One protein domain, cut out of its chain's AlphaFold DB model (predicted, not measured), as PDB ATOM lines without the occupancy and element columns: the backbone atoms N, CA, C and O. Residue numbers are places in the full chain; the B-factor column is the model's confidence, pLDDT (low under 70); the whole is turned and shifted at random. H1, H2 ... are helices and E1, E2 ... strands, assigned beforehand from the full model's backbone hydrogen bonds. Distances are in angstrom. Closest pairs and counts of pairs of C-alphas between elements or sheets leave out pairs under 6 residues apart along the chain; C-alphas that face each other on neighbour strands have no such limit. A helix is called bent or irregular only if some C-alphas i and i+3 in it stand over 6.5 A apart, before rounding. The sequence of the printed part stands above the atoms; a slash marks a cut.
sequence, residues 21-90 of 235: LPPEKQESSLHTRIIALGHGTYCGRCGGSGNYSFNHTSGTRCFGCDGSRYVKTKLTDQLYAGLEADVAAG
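Overview. This is residues 21 to 90 of the 235 residues of an uncharacterized protein of Pseudomonas nitritireducens (UniProt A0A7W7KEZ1). A long, loose body has a small two-strand hairpin, E1 and E2, at one end and helix H2 at the other, with two long links running between. H1 meets H2 at nearly a right angle, through residues 34 to 39 alone. The 70 printed residues hold H1, E1, E2 and H2 in that order, E1 and E2 antiparallel; the class is mixed, the radius of gyration of the C-alphas 14.2 A, the spans 46 by 28 by 20 A.

Along the chain. H1, residues 23 to 39, begins at C-alpha (34.615, -24.069, -11.515) and spans 22.6 A; it is irregular, C-alphas 36 and 39 being 7.4 A apart. E1 is residues 51 to 55, E2 59 to 61. H2, residues 77 to 88, spans 16.5 A and ends at C-alpha (27.753, -41.930, -29.136).

Arrangement. H1 and H2 touch, about perpendicular at 82 degrees; their closest C-alphas, Leu 37 and Asp 86, are 6.9 A apart. In the hairpin, N 52 and O 60 are within hydrogen-bond range at 2.7 A. Every O i to N i+4 pair is within range in H2, 10 of 13 in H1. E1 and H2 are apart.

Size, cuts and confidence. Links H1 to E1 and E2 to H2 are long; residues 41 to 42 pair antiparallel with 70 to 71. The printed part has no cut; no printed residue is under 70 in pLDDT.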
ATOM      1  N   LEU A  21      28.243 -25.266 -14.523       79.81
ATOM      2  CA  LEU A  21      28.579 -25.362 -13.108       79.81
ATOM      3  C   LEU A  21      29.727 -24.410 -12.747       79.81
ATOM      4  O   LEU A  21      30.642 -24.224 -13.554       79.81
ATOM      5  N   PRO A  22      29.731 -23.872 -11.513       84.12
ATOM      6  CA  PRO A  22      30.881 -23.159 -10.972       84.12
ATOM      7  C   PRO A  22      32.175 -23.989 -11.079       84.12
ATOM      8  O   PRO A  22      32.098 -25.218 -10.937       84.12
ATOM      9  N   PRO A  23      33.349 -23.363 -11.296       82.50
ATOM     10  CA  PRO A  23      34.615 -24.069 -11.515       82.50
ATOM     11  C   PRO A  23      34.931 -25.143 -10.464       82.50
ATOM     12  O   PRO A  23      35.363 -26.243 -10.804       82.50
ATOM     13  N   GLU A  24      34.623 -24.889  -9.193       83.69
ATOM     14  CA  GLU A  24      34.860 -25.814  -8.082       83.69
ATOM     15  C   GLU A  24      33.997 -27.091  -8.138       83.69
ATOM     16  O   GLU A  24      34.311 -28.098  -7.499       83.69
ATOM     17  N   LYS A  25      32.917 -27.081  -8.929       83.62
ATOM     18  CA  LYS A  25      32.008 -28.223  -9.126       83.62
ATOM     19  C   LYS A  25      32.214 -28.949 -10.455       83.62
ATOM     20  O   LYS A  25      31.714 -30.068 -10.595       83.62
ATOM     21  N   GLN A  26      32.954 -28.372 -11.400       84.44
ATOM     22  CA  GLN A  26      33.166 -28.956 -12.732       84.44
ATOM     23  C   GLN A  26      33.936 -30.284 -12.670       84.44
ATOM     24  O   GLN A  26      33.525 -31.270 -13.280       84.44
ATOM     25  N   GLU A  27      34.997 -30.358 -11.863       83.81
ATOM     26  CA  GLU A  27      35.771 -31.596 -11.659       83.81
ATOM     27  C   GLU A  27      34.946 -32.700 -10.985       83.81
ATOM     28  O   GLU A  27      34.996 -33.870 -11.371       83.81
ATOM     29  N   SER A  28      34.117 -32.329 -10.008       83.69
ATOM     30  CA  SER A  28      33.195 -33.264  -9.359       83.69
ATOM     31  C   SER A  28      32.139 -33.787 -10.340       83.69
ATOM     32  O   SER A  28      31.807 -34.974 -10.319       83.69
ATOM     33  N   SER A  29      31.635 -32.927 -11.231       85.44
ATOM     34  CA  SER A  29      30.689 -33.299 -12.290       85.44
ATOM     35  C   SER A  29      31.311 -34.261 -13.300       85.44
ATOM     36  O   SER A  29      30.713 -35.299 -13.590       85.44
ATOM     37  N   LEU A  30      32.530 -33.965 -13.763       89.00
ATOM     38  CA  LEU A  30      33.302 -34.844 -14.641       89.00
ATOM     39  C   LEU A  30      33.423 -36.242 -14.034       89.00
ATOM     40  O   LEU A  30      33.028 -37.228 -14.657       89.00
ATOM     41  N   HIS A  31      33.896 -36.329 -12.790       87.06
ATOM     42  CA  HIS A  31      34.080 -37.615 -12.130       87.06
ATOM     43  C   HIS A  31      32.754 -38.369 -11.938       87.06
ATOM     44  O   HIS A  31      32.670 -39.563 -12.224       87.06
ATOM     45  N   THR A  32      31.694 -37.664 -11.533       88.31
ATOM     46  CA  THR A  32      30.358 -38.253 -11.352       88.31
ATOM     47  C   THR A  32      29.807 -38.830 -12.657       88.31
ATOM     48  O   THR A  32      29.225 -39.914 -12.651       88.31
ATOM     49  N   ARG A  33      29.995 -38.133 -13.783       91.81
ATOM     50  CA  ARG A  33      29.534 -38.589 -15.101       91.81
ATOM     51  C   ARG A  33      30.345 -39.775 -15.616       91.81
ATOM     52  O   ARG A  33      29.749 -40.712 -16.128       91.81
ATOM     53  N   ILE A  34      31.662 -39.798 -15.401       91.62
ATOM     54  CA  ILE A  34      32.507 -40.965 -15.722       91.62
ATOM     55  C   ILE A  34      32.026 -42.211 -14.962       91.62
ATOM     56  O   ILE A  34      31.861 -43.273 -15.560       91.62
ATOM     57  N   ILE A  35      31.742 -42.079 -13.659       90.25
ATOM     58  CA  ILE A  35      31.180 -43.175 -12.853       90.25
ATOM     59  C   ILE A  35      29.817 -43.608 -13.400       90.25
ATOM     60  O   ILE A  35      29.561 -44.803 -13.526       90.25
ATOM     61  N   ALA A  36      28.943 -42.654 -13.731       88.81
ATOM     62  CA  ALA A  36      27.605 -42.943 -14.239       88.81
ATOM     63  C   ALA A  36      27.616 -43.688 -15.583       88.81
ATOM     64  O   ALA A  36      26.730 -44.501 -15.828       88.81
ATOM     65  N   LEU A  37      28.630 -43.450 -16.416       91.38
ATOM     66  CA  LEU A  37      28.846 -44.173 -17.669       91.38
ATOM     67  C   LEU A  37      29.476 -45.565 -17.465       91.38
ATOM     68  O   LEU A  37      29.624 -46.310 -18.426       91.38
ATOM     69  N   GLY A  38      29.802 -45.951 -16.228       89.81
ATOM     70  CA  GLY A  38      30.323 -47.280 -15.892       89.81
ATOM     71  C   GLY A  38      31.847 -47.372 -15.816       89.81
ATOM     72  O   GLY A  38      32.378 -48.448 -15.564       89.81
ATOM     73  N   HIS A  39      32.560 -46.250 -15.953       90.38
ATOM     74  CA  HIS A  39      34.029 -46.203 -15.929       90.38
ATOM     75  C   HIS A  39      34.603 -45.774 -14.567       90.38
ATOM     76  O   HIS A  39      35.722 -45.263 -14.455       90.38
ATOM     77  N   GLY A  40      33.813 -45.929 -13.503       88.00
ATOM     78  CA  GLY A  40      34.240 -45.647 -12.136       88.00
ATOM     79  C   GLY A  40      35.158 -46.739 -11.594       88.00
ATOM     80  O   GLY A  40      34.864 -47.925 -11.717       88.00
ATOM     81  N   THR A  41      36.245 -46.356 -10.928       88.12
ATOM     82  CA  THR A  41      37.090 -47.306 -10.195       88.12
ATOM     83  C   THR A  41      36.667 -47.341  -8.731       88.12
ATOM     84  O   THR A  41      36.679 -46.309  -8.059       88.12
ATOM     85  N   TYR A  42      36.279 -48.512  -8.221       90.31
ATOM     86  CA  TYR A  42      35.917 -48.657  -6.810       90.31
ATOM     87  C   TYR A  42      37.094 -48.333  -5.893       90.31
ATOM     88  O   TYR A  42      38.253 -48.638  -6.179       90.31
ATOM     89  N   CYS A  43      36.789 -47.738  -4.744       91.31
ATOM     90  CA  CYS A  43      37.792 -47.491  -3.726       91.31
ATOM     91  C   CYS A  43      38.217 -48.805  -3.066       91.31
ATOM     92  O   CYS A  43      37.451 -49.394  -2.302       91.31
ATOM     93  N   GLY A  44      39.462 -49.221  -3.310       88.06
ATOM     94  CA  GLY A  44      40.033 -50.436  -2.719       88.06
ATOM     95  C   GLY A  44      40.071 -50.414  -1.187       88.06
ATOM     96  O   GLY A  44      39.922 -51.455  -0.561       88.06
ATOM     97  N   ARG A  45      40.175 -49.230  -0.560       88.19
ATOM     98  CA  ARG A  45      40.204 -49.099   0.908       88.19
ATOM     99  C   ARG A  45      38.883 -49.485   1.576       88.19
ATOM    100  O   ARG A  45      38.903 -50.064   2.654       88.19
ATOM    101  N   CYS A  46      37.746 -49.122   0.980       90.62
ATOM    102  CA  CYS A  46      36.419 -49.431   1.532       90.62
ATOM    103  C   CYS A  46      35.665 -50.510   0.751       90.62
ATOM    104  O   CYS A  46      34.486 -50.736   1.028       90.62
ATOM    105  N   GLY A  47      36.297 -51.115  -0.259       86.44
ATOM    106  CA  GLY A  47      35.651 -52.067  -1.163       86.44
ATOM    107  C   GLY A  47      34.418 -51.497  -1.871       86.44
ATOM    108  O   GLY A  47      33.471 -52.227  -2.127       86.44
ATOM    109  N   GLY A  48      34.367 -50.182  -2.112       87.56
ATOM    110  CA  GLY A  48      33.201 -49.530  -2.724       87.56
ATOM    111  C   GLY A  48      32.000 -49.299  -1.797       87.56
ATOM    112  O   GLY A  48      30.974 -48.791  -2.247       87.56
ATOM    113  N   SER A  49      32.100 -49.591  -0.496       88.38
ATOM    114  CA  SER A  49      31.015 -49.282   0.453       88.38
ATOM    115  C   SER A  49      30.871 -47.777   0.720       88.38
ATOM    116  O   SER A  49      29.787 -47.296   1.048       88.38
ATOM    117  N   GLY A  50      31.967 -47.019   0.575       87.50
ATOM    118  CA  GLY A  50      32.054 -45.615   0.997       87.50
ATOM    119  C   GLY A  50      32.196 -45.458   2.511       87.50
ATOM    120  O   GLY A  50      32.497 -44.363   2.985       87.50
ATOM    121  N   ASN A  51      32.076 -46.562   3.249       91.56
ATOM    122  CA  ASN A  51      32.169 -46.598   4.692       91.56
ATOM    123  C   ASN A  51      33.477 -47.265   5.134       91.56
ATOM    124  O   ASN A  51      34.059 -48.093   4.437       91.56
ATOM    125  N   TYR A  52      33.967 -46.877   6.297       85.69
ATOM    126  CA  TYR A  52      35.085 -47.491   6.993       85.69
ATOM    127  C   TYR A  52      34.763 -47.522   8.494       85.69
ATOM    128  O   TYR A  52      33.612 -47.314   8.886       85.69
ATOM    129  N   SER A  53      35.756 -47.795   9.338       83.50
ATOM    130  CA  SER A  53      35.586 -47.802  10.792       83.50
ATOM    131  C   SER A  53      35.024 -46.478  11.316       83.50
ATOM    132  O   SER A  53      35.432 -45.398  10.879       83.50
ATOM    133  N   PHE A  54      34.093 -46.583  12.265       89.81
ATOM    134  CA  PHE A  54      33.453 -45.439  12.907       89.81
ATOM    135  C   PHE A  54      34.461 -44.582  13.687       89.81
ATOM    136  O   PHE A  54      35.321 -45.107  14.392       89.81
ATOM    137  N   ASN A  55      34.307 -43.261  13.607       87.44
ATOM    138  CA  ASN A  55      34.917 -42.290  14.508       87.44
ATOM    139  C   ASN A  55      33.905 -41.196  14.896       87.44
ATOM    140  O   ASN A  55      32.960 -40.915  14.159       87.44
ATOM    141  N   HIS A  56      34.117 -40.543  16.041       83.62
ATOM    142  CA  HIS A  56      33.177 -39.552  16.580       83.62
ATOM    143  C   HIS A  56      33.068 -38.258  15.755       83.62
ATOM    144  O   HIS A  56      32.047 -37.583  15.823       83.62
ATOM    145  N   THR A  57      34.087 -37.904  14.968       86.56
ATOM    146  CA  THR A  57      34.132 -36.632  14.224       86.56
ATOM    147  C   THR A  57      33.422 -36.703  12.873       86.56
ATOM    148  O   THR A  57      32.834 -35.732  12.412       86.56
ATOM    149  N   SER A  58      33.500 -37.849  12.204       79.94
ATOM    150  CA  SER A  58      33.111 -38.025  10.796       79.94
ATOM    151  C   SER A  58      32.338 -39.323  10.548       79.94
ATOM    152  O   SER A  58      32.102 -39.710   9.400       79.94
ATOM    153  N   GLY A  59      31.913 -39.987  11.624       89.88
ATOM    154  CA  GLY A  59      31.123 -41.206  11.577       89.88
ATOM    155  C   GLY A  59      31.882 -42.334  10.892       89.88
ATOM    156  O   GLY A  59      33.050 -42.580  11.173       89.88
ATOM    157  N   THR A  60      31.213 -43.022   9.972       91.25
ATOM    158  CA  THR A  60      31.761 -44.161   9.223       91.25
ATOM    159  C   THR A  60      32.366 -43.766   7.878       91.25
ATOM    160  O   THR A  60      32.614 -44.633   7.053       91.25
ATOM    161  N   ARG A  61      32.606 -42.481   7.595       90.00
ATOM    162  CA  ARG A  61      33.071 -42.036   6.271       90.00
ATOM    163  C   ARG A  61      34.432 -42.639   5.900       90.00
ATOM    164  O   ARG A  61      35.409 -42.514   6.635       90.00
ATOM    165  N   CYS A  62      34.550 -43.228   4.707       90.94
ATOM    166  CA  CYS A  62      35.853 -43.636   4.185       90.94
ATOM    167  C   CYS A  62      36.654 -42.423   3.694       90.94
ATOM    168  O   CYS A  62      36.337 -41.861   2.650       90.94
ATOM    169  N   PHE A  63      37.756 -42.090   4.367       87.81
ATOM    170  CA  PHE A  63      38.656 -41.002   3.953       87.81
ATOM    171  C   PHE A  63      39.405 -41.257   2.636       87.81
ATOM    172  O   PHE A  63      39.880 -40.318   2.013       87.81
ATOM    173  N   GLY A  64      39.518 -42.513   2.186       85.25
ATOM    174  CA  GLY A  64      40.190 -42.839   0.919       85.25
ATOM    175  C   GLY A  64      39.399 -42.426  -0.327       85.25
ATOM    176  O   GLY A  64      39.990 -42.134  -1.359       85.25
ATOM    177  N   CYS A  65      38.069 -42.394  -0.233       87.75
ATOM    178  CA  CYS A  65      37.180 -41.919  -1.301       87.75
ATOM    179  C   CYS A  65      36.283 -40.769  -0.847       87.75
ATOM    180  O   CYS A  65      35.342 -40.408  -1.547       87.75
ATOM    181  N   ASP A  66      36.522 -40.236   0.346       86.38
ATOM    182  CA  ASP A  66      35.702 -39.201   0.966       86.38
ATOM    183  C   ASP A  66      34.201 -39.575   1.059       86.38
ATOM    184  O   ASP A  66      33.307 -38.730   1.006       86.38
ATOM    185  N   GLY A  67      33.907 -40.874   1.184       85.25
ATOM    186  CA  GLY A  67      32.549 -41.434   1.181       85.25
ATOM    187  C   GLY A  67      31.921 -41.652  -0.201       85.25
ATOM    188  O   GLY A  67      30.850 -42.246  -0.299       85.25
ATOM    189  N   SER A  68      32.586 -41.242  -1.285       85.25
ATOM    190  CA  SER A  68      32.037 -41.315  -2.648       85.25
ATOM    191  C   SER A  68      32.004 -42.721  -3.253       85.25
ATOM    192  O   SER A  68      31.406 -42.899  -4.311       85.25
ATOM    193  N   ARG A  69      32.604 -43.725  -2.589       91.44
ATOM    194  CA  ARG A  69      32.723 -45.142  -3.016       91.44
ATOM    195  C   ARG A  69      33.694 -45.397  -4.166       91.44
ATOM    196  O   ARG A  69      34.211 -46.508  -4.284       91.44
ATOM    197  N   TYR A  70      33.980 -44.377  -4.962       89.62
ATOM    198  CA  TYR A  70      34.864 -44.439  -6.116       89.62
ATOM    199  C   TYR A  70      36.101 -43.571  -5.885       89.62
ATOM    200  O   TYR A  70      36.080 -42.624  -5.102       89.62
ATOM    201  N   VAL A  71      37.208 -43.920  -6.527       88.50
ATOM    202  CA  VAL A  71      38.396 -43.059  -6.584       88.50
ATOM    203  C   VAL A  71      38.404 -42.297  -7.898       88.50
ATOM    204  O   VAL A  71      37.884 -42.789  -8.900       88.50
ATOM    205  N   LYS A  72      39.023 -41.111  -7.906       82.25
ATOM    206  CA  LYS A  72      39.176 -40.298  -9.117       82.25
ATOM    207  C   LYS A  72      39.847 -41.117 -10.222       82.25
ATOM    208  O   LYS A  72      41.005 -41.511 -10.084       82.25
ATOM    209  N   THR A  73      39.118 -41.365 -11.306       82.25
ATOM    210  CA  THR A  73      39.626 -42.119 -12.455       82.25
ATOM    211  C   THR A  73      40.644 -41.270 -13.213       82.25
ATOM    212  O   THR A  73      40.359 -40.128 -13.577       82.25
ATOM    213  N   LYS A  74      41.835 -41.821 -13.472       84.00
ATOM    214  CA  LYS A  74      42.834 -41.172 -14.329       84.00
ATOM    215  C   LYS A  74      42.336 -41.172 -15.776       84.00
ATOM    216  O   LYS A  74      41.941 -42.216 -16.287       84.00
ATOM    217  N   LEU A  75      42.393 -40.018 -16.436       85.44
ATOM    218  CA  LEU A  75      42.006 -39.884 -17.840       85.44
ATOM    219  C   LEU A  75      43.092 -40.489 -18.740       85.44
ATOM    220  O   LEU A  75      44.168 -39.913 -18.887       85.44
ATOM    221  N   THR A  76      42.829 -41.671 -19.295       87.81
ATOM    222  CA  THR A  76      43.712 -42.381 -20.235       87.81
ATOM    223  C   THR A  76      43.075 -42.452 -21.619       87.81
ATOM    224  O   THR A  76      41.858 -42.360 -21.752       87.81
ATOM    225  N   ASP A  77      43.877 -42.670 -22.660       86.19
ATOM    226  CA  ASP A  77      43.383 -42.782 -24.041       86.19
ATOM    227  C   ASP A  77      42.371 -43.919 -24.219       86.19
ATOM    228  O   ASP A  77      41.371 -43.765 -24.917       86.19
ATOM    229  N   GLN A  78      42.579 -45.028 -23.511       86.62
ATOM    230  CA  GLN A  78      41.630 -46.137 -23.475       86.62
ATOM    231  C   GLN A  78      40.297 -45.737 -22.826       86.62
ATOM    232  O   GLN A  78      39.237 -46.109 -23.327       86.62
ATOM    233  N   LEU A  79      40.334 -44.962 -21.735       88.50
ATOM    234  CA  LEU A  79      39.124 -44.441 -21.102       88.50
ATOM    235  C   LEU A  79      38.375 -43.493 -22.046       88.50
ATOM    236  O   LEU A  79      37.155 -43.578 -22.138       88.50
ATOM    237  N   TYR A  80      39.087 -42.628 -22.774       88.38
ATOM    238  CA  TYR A  80      38.467 -41.743 -23.762       88.38
ATOM    239  C   TYR A  80      37.718 -42.520 -24.839       88.38
ATOM    240  O   TYR A  80      36.554 -42.222 -25.076       88.38
ATOM    241  N   ALA A  81      38.342 -43.543 -25.427       87.19
ATOM    242  CA  ALA A  81      37.687 -44.369 -26.439       87.19
ATOM    243  C   ALA A  81      36.402 -45.030 -25.902       87.19
ATOM    244  O   ALA A  81      35.379 -45.058 -26.588       87.19
ATOM    245  N   GLY A  82      36.428 -45.513 -24.653       89.12
ATOM    246  CA  GLY A  82      35.247 -46.072 -23.988       89.12
ATOM    247  C   GLY A  82      34.144 -45.036 -23.749       89.12
ATOM    248  O   GLY A  82      32.980 -45.285 -24.060       89.12
ATOM    249  N   LEU A  83      34.505 -43.854 -23.246       90.44
ATOM    250  CA  LEU A  83      33.548 -42.775 -23.006       90.44
ATOM    251  C   LEU A  83      32.942 -42.246 -24.314       90.44
ATOM    252  O   LEU A  83      31.744 -41.971 -24.350       90.44
ATOM    253  N   GLU A  84      33.729 -42.106 -25.383       90.00
ATOM    254  CA  GLU A  84      33.233 -41.683 -26.698       90.00
ATOM    255  C   GLU A  84      32.195 -42.661 -27.246       90.00
ATOM    256  O   GLU A  84      31.139 -42.227 -27.708       90.00
ATOM    257  N   ALA A  85      32.453 -43.969 -27.136       90.25
ATOM    258  CA  ALA A  85      31.498 -44.997 -27.537       90.25
ATOM    259  C   ALA A  85      30.186 -44.905 -26.734       90.25
ATOM    260  O   ALA A  85      29.100 -44.975 -27.308       90.25
ATOM    261  N   ASP A  86      30.271 -44.679 -25.421       92.56
ATOM    262  CA  ASP A  86      29.098 -44.555 -24.551       92.56
ATOM    263  C   ASP A  86      28.288 -43.278 -24.798       92.56
ATOM    264  O   ASP A  86      27.054 -43.297 -24.751       92.56
ATOM    265  N   VAL A  87      28.968 -42.167 -25.083       91.31
ATOM    266  CA  VAL A  87      28.321 -40.909 -25.470       91.31
ATOM    267  C   VAL A  87      27.661 -41.050 -26.839       91.31
ATOM    268  O   VAL A  87      26.508 -40.652 -26.985       91.31
ATOM    269  N   ALA A  88      28.333 -41.660 -27.819       89.62
ATOM    270  CA  ALA A  88      27.753 -41.930 -29.136       89.62
ATOM    271  C   ALA A  88      26.532 -42.864 -29.054       89.62
ATOM    272  O   ALA A  88      25.584 -42.705 -29.817       89.62
ATOM    273  N   ALA A  89      26.523 -43.787 -28.089       91.50
ATOM    274  CA  ALA A  89      25.381 -44.643 -27.777       91.50
ATOM    275  C   ALA A  89      24.255 -43.935 -26.985       91.50
ATOM    276  O   ALA A  89      23.275 -44.580 -26.621       91.50
ATOM    277  N   GLY A  90      24.379 -42.637 -26.675       91.62
ATOM    278  CA  GLY A  90      23.345 -41.853 -25.983       91.62
ATOM    279  C   GLY A  90      23.234 -42.105 -24.472       91.62
ATOM    280  O   GLY A  90      22.269 -41.669 -23.831       91.62
TER     281      GLY A  90